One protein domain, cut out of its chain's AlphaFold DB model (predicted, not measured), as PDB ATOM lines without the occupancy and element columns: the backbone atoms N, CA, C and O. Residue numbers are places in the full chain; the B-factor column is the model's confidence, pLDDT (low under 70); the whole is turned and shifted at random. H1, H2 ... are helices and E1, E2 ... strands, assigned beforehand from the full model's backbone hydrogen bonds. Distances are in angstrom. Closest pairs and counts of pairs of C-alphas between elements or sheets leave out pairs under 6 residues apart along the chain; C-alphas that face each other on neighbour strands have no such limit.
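AT A GLANCE: This is residues 40 to 99 of the 123 residues of an uncharacterized protein of Parvibaculum sp (UniProt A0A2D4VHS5). Look first for a small three-stranded antiparallel sheet, E1, E2 and E3, with one short helix, H1, grazing it and a long unnamed stretch, residues 80 to 99, that runs on past the end of E3 and folds back to pair briefly with E3. The printed part has 60 residues, with one named helix and three named strands in the order H1, E1, E2, E3. Its class is mixed, helices and strands, though only 24 residues are in named elements. It is compact, with a radius of gyration of the C-alphas of 11.5 A and spans of 37 by 27 by 19 A.

HOW THE PARTS SIT: Begin with E2, residues 66 to 71, the inner strand. Edge strand E1, residues 58 to 63, forms a hairpin with it, antiparallel at 161 degrees; look for N 60 and O 68, 2.9 A apart. Edge strand E3, residues 74 to 79, forms the other hairpin with E2, antiparallel at 156 degrees, with N 76 and O 69 at 2.7 A. The three strands make a meander, each the antiparallel neighbour of the one before. Residues 75 to 76 of E3 also pair, antiparallel, with residues 97 to 98. H1, residues 49 to 54, only grazes the sheet, with residues 49 to 53; every O i to N i+4 pair in it is within hydrogen-bond range.

IN THESE COORDINATES: Find C-alpha 49 at (97.329, 96.991, 136.906); from there H1 runs 8.6 A. E1 covers 15.1 A, E2 16.5 A and E3 16.7 A, ending at C-alpha 79, (103.532, 91.083, 130.167).

THE WHOLE: The C-alphas farthest apart, those of Ala 73 and Glu 85, are 37.3 A apart. The printed part has no cut, and its three links are tight. Look for pLDDT under 70 at residues 40 to 46, 84 and 86.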
ATOM      1  N   GLY A  40     109.393  96.271 117.067       48.16
ATOM      2  CA  GLY A  40     107.958  96.178 116.777       48.16
ATOM      3  C   GLY A  40     107.191  97.342 117.432       48.16
ATOM      4  O   GLY A  40     107.819  98.159 118.098       48.16
ATOM      5  N   PRO A  41     105.857  97.461 117.275       45.75
ATOM      6  CA  PRO A  41     105.059  98.629 117.708       45.75
ATOM      7  C   PRO A  41     104.916  98.784 119.242       45.75
ATOM      8  O   PRO A  41     103.975  99.397 119.743       45.75
ATOM      9  N   PHE A  42     105.845  98.208 119.998       45.22
ATOM     10  CA  PHE A  42     105.775  97.942 121.421       45.22
ATOM     11  C   PHE A  42     106.186  99.175 122.251       45.22
ATOM     12  O   PHE A  42     107.301  99.675 122.130       45.22
ATOM     13  N   VAL A  43     105.287  99.669 123.110       47.62
ATOM     14  CA  VAL A  43     105.511 100.813 124.019       47.62
ATOM     15  C   VAL A  43     105.506 100.334 125.462       47.62
ATOM     16  O   VAL A  43     104.438 100.147 126.035       47.62
ATOM     17  N   VAL A  44     106.693 100.184 126.050       51.62
ATOM     18  CA  VAL A  44     106.882  99.824 127.462       51.62
ATOM     19  C   VAL A  44     106.285 100.896 128.379       51.62
ATOM     20  O   VAL A  44     106.490 102.089 128.163       51.62
ATOM     21  N   THR A  45     105.556 100.482 129.417       55.78
ATOM     22  CA  THR A  45     104.982 101.391 130.423       55.78
ATOM     23  C   THR A  45     105.290 100.876 131.822       55.78
ATOM     24  O   THR A  45     104.923  99.750 132.104       55.78
ATOM     25  N   ASP A  46     105.851 101.671 132.732       63.69
ATOM     26  CA  ASP A  46     106.141 101.239 134.118       63.69
ATOM     27  C   ASP A  46     104.908 101.327 135.046       63.69
ATOM     28  O   ASP A  46     104.949 101.939 136.114       63.69
ATOM     29  N   ARG A  47     103.756 100.789 134.624       70.31
ATOM     30  CA  ARG A  47     102.470 100.966 135.327       70.31
ATOM     31  C   ARG A  47     101.990  99.672 135.985       70.31
ATOM     32  O   ARG A  47     102.163  98.577 135.445       70.31
ATOM     33  N   SER A  48     101.365  99.790 137.159       76.12
ATOM     34  CA  SER A  48     100.677  98.665 137.802       76.12
ATOM     35  C   SER A  48      99.291  98.440 137.184       76.12
ATOM     36  O   SER A  48      98.734  99.330 136.541       76.12
ATOM     37  N   LEU A  49      98.686  97.266 137.405       76.44
ATOM     38  CA  LEU A  49      97.329  96.991 136.906       76.44
ATOM     39  C   LEU A  49      96.280  97.929 137.516       76.44
ATOM     40  O   LEU A  49      95.330  98.291 136.834       76.44
ATOM     41  N   ALA A  50      96.455  98.318 138.781       81.19
ATOM     42  CA  ALA A  50      95.548  99.238 139.458       81.19
ATOM     43  C   ALA A  50      95.609 100.648 138.850       81.19
ATOM     44  O   ALA A  50      94.574 101.291 138.698       81.19
ATOM     45  N   ASP A  51      96.803 101.104 138.456       82.56
ATOM     46  CA  ASP A  51      96.959 102.382 137.754       82.56
ATOM     47  C   ASP A  51      96.301 102.319 136.370       82.56
ATOM     48  O   ASP A  51      95.573 103.224 135.978       82.56
ATOM     49  N   LEU A  52      96.499 101.208 135.652       78.62
ATOM     50  CA  LEU A  52      95.908 100.995 134.331       78.62
ATOM     51  C   LEU A  52      94.372 100.967 134.396       78.62
ATOM     52  O   LEU A  52      93.711 101.611 133.586       78.62
ATOM     53  N   THR A  53      93.772 100.282 135.369       83.50
ATOM     54  CA  THR A  53      92.307 100.280 135.506       83.50
ATOM     55  C   THR A  53      91.758 101.643 135.925       83.50
ATOM     56  O   THR A  53      90.704 102.042 135.428       83.50
ATOM     57  N   ALA A  54      92.471 102.392 136.775       86.31
ATOM     58  CA  ALA A  54      92.110 103.768 137.125       86.31
ATOM     59  C   ALA A  54      92.166 104.716 135.912       86.31
ATOM     60  O   ALA A  54      91.313 105.595 135.780       86.31
ATOM     61  N   ASP A  55      93.101 104.485 134.988       83.25
ATOM     62  CA  ASP A  55      93.261 105.238 133.737       83.25
ATOM     63  C   ASP A  55      92.294 104.795 132.616       83.25
ATOM     64  O   ASP A  55      92.415 105.251 131.470       83.25
ATOM     65  N   GLY A  56      91.334 103.914 132.929       83.25
ATOM     66  CA  GLY A  56      90.272 103.481 132.019       83.25
ATOM     67  C   GLY A  56      90.652 102.336 131.077       83.25
ATOM     68  O   GLY A  56      89.973 102.132 130.073       83.25
ATOM     69  N   TYR A  57      91.726 101.597 131.365       86.25
ATOM     70  CA  TYR A  57      92.043 100.371 130.632       86.25
ATOM     71  C   TYR A  57      91.162  99.214 131.116       86.25
ATOM     72  O   TYR A  57      91.079  98.916 132.308       86.25
ATOM     73  N   GLU A  58      90.555  98.503 130.171       87.31
ATOM     74  CA  GLU A  58      89.786  97.288 130.420       87.31
ATOM     75  C   GLU A  58      90.626  96.043 130.132       87.31
ATOM     76  O   GLU A  58      91.214  95.914 129.058       87.31
ATOM     77  N   VAL A  59      90.631  95.075 131.050       86.88
ATOM     78  CA  VAL A  59      91.248  93.762 130.813       86.88
ATOM     79  C   VAL A  59      90.304  92.917 129.957       86.88
ATOM     80  O   VAL A  59      89.200  92.593 130.392       86.88
ATOM     81  N   LYS A  60      90.730  92.536 128.749       87.44
ATOM     82  CA  LYS A  60      89.913  91.725 127.828       87.44
ATOM     83  C   LYS A  60      90.174  90.235 127.958       87.44
ATOM     84  O   LYS A  60      89.241  89.443 127.890       87.44
ATOM     85  N   THR A  61      91.431  89.845 128.129       81.31
ATOM     86  CA  THR A  61      91.815  88.442 128.318       81.31
ATOM     87  C   THR A  61      93.214  88.340 128.926       81.31
ATOM     88  O   THR A  61      93.990  89.295 128.876       81.31
ATOM     89  N   GLY A  62      93.533  87.183 129.504       79.62
ATOM     90  CA  GLY A  62      94.851  86.860 130.043       79.62
ATOM     91  C   GLY A  62      95.364  85.530 129.498       79.62
ATOM     92  O   GLY A  62      94.620  84.554 129.417       79.62
ATOM     93  N   PHE A  63      96.648  85.490 129.150       72.56
ATOM     94  CA  PHE A  63      97.348  84.316 128.636       72.56
ATOM     95  C   PHE A  63      98.626  84.080 129.440       72.56
ATOM     96  O   PHE A  63      99.692  84.618 129.138       72.56
ATOM     97  N   GLY A  64      98.524  83.265 130.491       77.25
ATOM     98  CA  GLY A  64      99.646  82.988 131.386       77.25
ATOM     99  C   GLY A  64     100.146  84.264 132.065       77.25
ATOM    100  O   GLY A  64      99.506  84.767 132.981       77.25
ATOM    101  N   ARG A  65     101.295  84.776 131.610       74.06
ATOM    102  CA  ARG A  65     101.924  86.009 132.117       74.06
ATOM    103  C   ARG A  65     101.609  87.252 131.289       74.06
ATOM    104  O   ARG A  65     102.033  88.345 131.665       74.06
ATOM    105  N   ALA A  66     100.908  87.074 130.174       79.94
ATOM    106  CA  ALA A  66     100.489  88.153 129.303       79.94
ATOM    107  C   ALA A  66      99.026  88.541 129.563       79.94
ATOM    108  O   ALA A  66      98.197  87.694 129.901       79.94
ATOM    109  N   LEU A  67      98.701  89.815 129.370       85.25
ATOM    110  CA  LEU A  67      97.359  90.381 129.433       85.25
ATOM    111  C   LEU A  67      97.081  91.174 128.161       85.25
ATOM    112  O   LEU A  67      97.960  91.868 127.658       85.25
ATOM    113  N   ILE A  68      95.843  91.115 127.681       85.38
ATOM    114  CA  ILE A  68      95.349  92.020 126.649       85.38
ATOM    115  C   ILE A  68      94.480  93.074 127.320       85.38
ATOM    116  O   ILE A  68      93.466  92.743 127.943       85.38
ATOM    117  N   LEU A  69      94.878  94.334 127.183       86.88
ATOM    118  CA  LEU A  69      94.122  95.489 127.649       86.88
ATOM    119  C   LEU A  69      93.506  96.220 126.462       86.88
ATOM    120  O   LEU A  69      94.051  96.207 125.364       86.88
ATOM    121  N   GLN A  70      92.386  96.893 126.681       84.94
ATOM    122  CA  GLN A  70      91.795  97.798 125.705       84.94
ATOM    123  C   GLN A  70      91.513  99.135 126.374       84.94
ATOM    124  O   GLN A  70      90.970  99.179 127.475       84.94
ATOM    125  N   LYS A  71      91.844 100.222 125.686       85.88
ATOM    126  CA  LYS A  71      91.411 101.566 126.047       85.88
ATOM    127  C   LYS A  71      90.876 102.221 124.790       85.88
ATOM    128  O   LYS A  71      91.594 102.333 123.802       85.88
ATOM    129  N   GLU A  72      89.605 102.608 124.822       86.94
ATOM    130  CA  GLU A  72      88.904 103.136 123.647       86.94
ATOM    131  C   GLU A  72      89.016 102.169 122.447       86.94
ATOM    132  O   GLU A  72      88.579 101.018 122.542       86.94
ATOM    133  N   ALA A  73      89.598 102.620 121.332       84.19
ATOM    134  CA  ALA A  73      89.832 101.827 120.125       84.19
ATOM    135  C   ALA A  73      91.213 101.140 120.090       84.19
ATOM    136  O   ALA A  73      91.480 100.369 119.170       84.19
ATOM    137  N   SER A  74      92.079 101.400 121.071       80.81
ATOM    138  CA  SER A  74      93.435 100.855 121.130       80.81
ATOM    139  C   SER A  74      93.481  99.574 121.954       80.81
ATOM    140  O   SER A  74      92.928  99.493 123.056       80.81
ATOM    141  N   ILE A  75      94.178  98.568 121.430       82.88
ATOM    142  CA  ILE A  75      94.431  97.295 122.106       82.88
ATOM    143  C   ILE A  75      95.897  97.268 122.524       82.88
ATOM    144  O   ILE A  75      96.766  97.680 121.766       82.88
ATOM    145  N   TYR A  76      96.180  96.760 123.718       82.50
ATOM    146  CA  TYR A  76      97.519  96.659 124.276       82.50
ATOM    147  C   TYR A  76      97.809  95.219 124.689       82.50
ATOM    148  O   TYR A  76      96.973  94.566 125.306       82.50
ATOM    149  N   SER A  77      99.008  94.735 124.381       82.69
ATOM    150  CA  SER A  77      99.566  93.498 124.918       82.69
ATOM    151  C   SER A  77     100.529  93.841 126.046       82.69
ATOM    152  O   SER A  77     101.447  94.634 125.851       82.69
ATOM    153  N   CYS A  78     100.316  93.266 127.221       82.75
ATOM    154  CA  CYS A  78     101.125  93.495 128.407       82.75
ATOM    155  C   CYS A  78     101.704  92.192 128.936       82.75
ATOM    156  O   CYS A  78     101.050  91.162 128.861       82.75
ATOM    157  N   GLU A  79     102.893  92.230 129.523       83.88
ATOM    158  CA  GLU A  79     103.532  91.083 130.167       83.88
ATOM    159  C   GLU A  79     104.029  91.472 131.560       83.88
ATOM    160  O   GLU A  79     104.539  92.574 131.759       83.88
ATOM    161  N   VAL A  80     103.906  90.565 132.531       81.62
ATOM    162  CA  VAL A  80     104.585  90.715 133.825       81.62
ATOM    163  C   VAL A  80     106.014  90.191 133.692       81.62
ATOM    164  O   VAL A  80     106.164  88.972 133.547       81.62
ATOM    165  N   PRO A  81     107.069  91.023 133.769       78.88
ATOM    166  CA  PRO A  81     108.445  90.556 133.639       78.88
ATOM    167  C   PRO A  81     108.883  89.713 134.852       78.88
ATOM    168  O   PRO A  81     108.306  89.809 135.941       78.88
ATOM    169  N   PRO A  82     109.867  88.809 134.680       78.69
ATOM    170  CA  PRO A  82     110.353  87.986 135.779       78.69
ATOM    171  C   PRO A  82     111.195  88.852 136.714       78.69
ATOM    172  O   PRO A  82     112.028  89.632 136.254       78.69
ATOM    173  N   ALA A  83     111.011  88.698 138.025       76.81
ATOM    174  CA  ALA A  83     111.974  89.236 138.972       76.81
ATOM    175  C   ALA A  83     113.223  88.351 138.869       76.81
ATOM    176  O   ALA A  83     113.115  87.133 138.919       76.81
ATOM    177  N   ARG A  84     114.406  88.920 138.614       63.66
ATOM    178  CA  ARG A  84     115.615  88.098 138.395       63.66
ATOM    179  C   ARG A  84     116.292  87.663 139.697       63.66
ATOM    180  O   ARG A  84     117.030  86.686 139.710       63.66
ATOM    181  N   GLU A  85     116.032  88.384 140.782       71.94
ATOM    182  CA  GLU A  85     116.658  88.183 142.099       71.94
ATOM    183  C   GLU A  85     115.884  87.186 142.967       71.94
ATOM    184  O   GLU A  85     116.436  86.520 143.841       71.94
ATOM    185  N   THR A  86     114.594  87.063 142.699       68.12
ATOM    186  CA  THR A  86     113.671  86.145 143.350       68.12
ATOM    187  C   THR A  86     113.105  85.242 142.265       68.12
ATOM    188  O   THR A  86     112.882  85.700 141.157       68.12
ATOM    189  N   LEU A  87     112.825  83.963 142.530       72.00
ATOM    190  CA  LEU A  87     112.109  83.100 141.569       72.00
ATOM    191  C   LEU A  87     110.617  83.501 141.457       72.00
ATOM    192  O   LEU A  87     109.725  82.657 141.502       72.00
ATOM    193  N   SER A  88     110.339  84.801 141.391       76.38
ATOM    194  CA  SER A  88     109.022  85.423 141.401       76.38
ATOM    195  C   SER A  88     108.868  86.377 140.215       76.38
ATOM    196  O   SER A  88     109.724  86.475 139.337       76.38
ATOM    197  N   TYR A  89     107.746  87.087 140.176       73.81
ATOM    198  CA  TYR A  89     107.427  88.055 139.133       73.81
ATOM    199  C   TYR A  89     107.484  89.484 139.664       73.81
ATOM    200  O   TYR A  89     107.346  89.704 140.869       73.81
ATOM    201  N   ALA A  90     107.702  90.440 138.761       75.56
ATOM    202  CA  ALA A  90     107.585  91.856 139.071       75.56
ATOM    203  C   ALA A  90     106.131  92.235 139.415       75.56
ATOM    204  O   ALA A  90     105.186  91.552 139.026       75.56
ATOM    205  N   SER A  91     105.947  93.340 140.137       76.38
ATOM    206  CA  SER A  91     104.625  93.887 140.484       76.38
ATOM    207  C   SER A  91     104.085  94.903 139.466       76.38
ATOM    208  O   SER A  91     103.026  95.491 139.689       76.38
ATOM    209  N   TYR A  92     104.803  95.124 138.365       74.19
ATOM    210  CA  TYR A  92     104.433  96.034 137.282       74.19
ATOM    211  C   TYR A  92     104.276  95.268 135.966       74.19
ATOM    212  O   TYR A  92     104.754  94.141 135.825       74.19
ATOM    213  N   PHE A  93     103.589  95.883 135.010       78.69
ATOM    214  CA  PHE A  93     103.371  95.326 133.681       78.69
ATOM    215  C   PHE A  93     104.187  96.092 132.669       78.69
ATOM    216  O   PHE A  93     104.261  97.305 132.758       78.69
ATOM    217  N   VAL A  94     104.724  95.403 131.672       78.12
ATOM    218  CA  VAL A  94     105.298  96.021 130.482       78.12
ATOM    219  C   VAL A  94     104.282  95.871 129.361       78.12
ATOM    220  O   VAL A  94     104.066  94.764 128.873       78.12
ATOM    221  N   CYS A  95     103.613  96.967 129.009       76.25
ATOM    222  CA  CYS A  95     102.584  97.002 127.972       76.25
ATOM    223  C   CYS A  95     103.142  97.361 126.601       76.25
ATOM    224  O   CYS A  95     104.341  97.572 126.452       76.25
ATOM    225  N   SER A  96     102.283  97.328 125.584       76.00
ATOM    226  CA  SER A  96     102.587  97.673 124.200       76.00
ATOM    227  C   SER A  96     101.321  97.770 123.371       76.00
ATOM    228  O   SER A  96     100.512  96.851 123.419       76.00
ATOM    229  N   GLU A  97     101.152  98.833 122.590       78.75
ATOM    230  CA  GLU A  97      99.985  98.962 121.714       78.75
ATOM    231  C   GLU A  97     100.091  98.012 120.508       78.75
ATOM    232  O   GLU A  97     101.096  97.969 119.802       78.75
ATOM    233  N   LEU A  98      99.035  97.241 120.263       74.12
ATOM    234  CA  LEU A  98      98.903  96.378 119.101       74.12
ATOM    235  C   LEU A  98      98.349  97.194 117.937       74.12
ATOM    236  O   LEU A  98      97.155  97.483 117.865       74.12
ATOM    237  N   LYS A  99      99.230  97.540 117.002       72.94
ATOM    238  CA  LYS A  99      98.832  98.092 115.709       72.94
ATOM    239  C   LYS A  99      98.677  96.946 114.722       72.94
ATOM    240  O   LYS A  99      99.649  96.263 114.412       72.94
TER     241      LYS A  99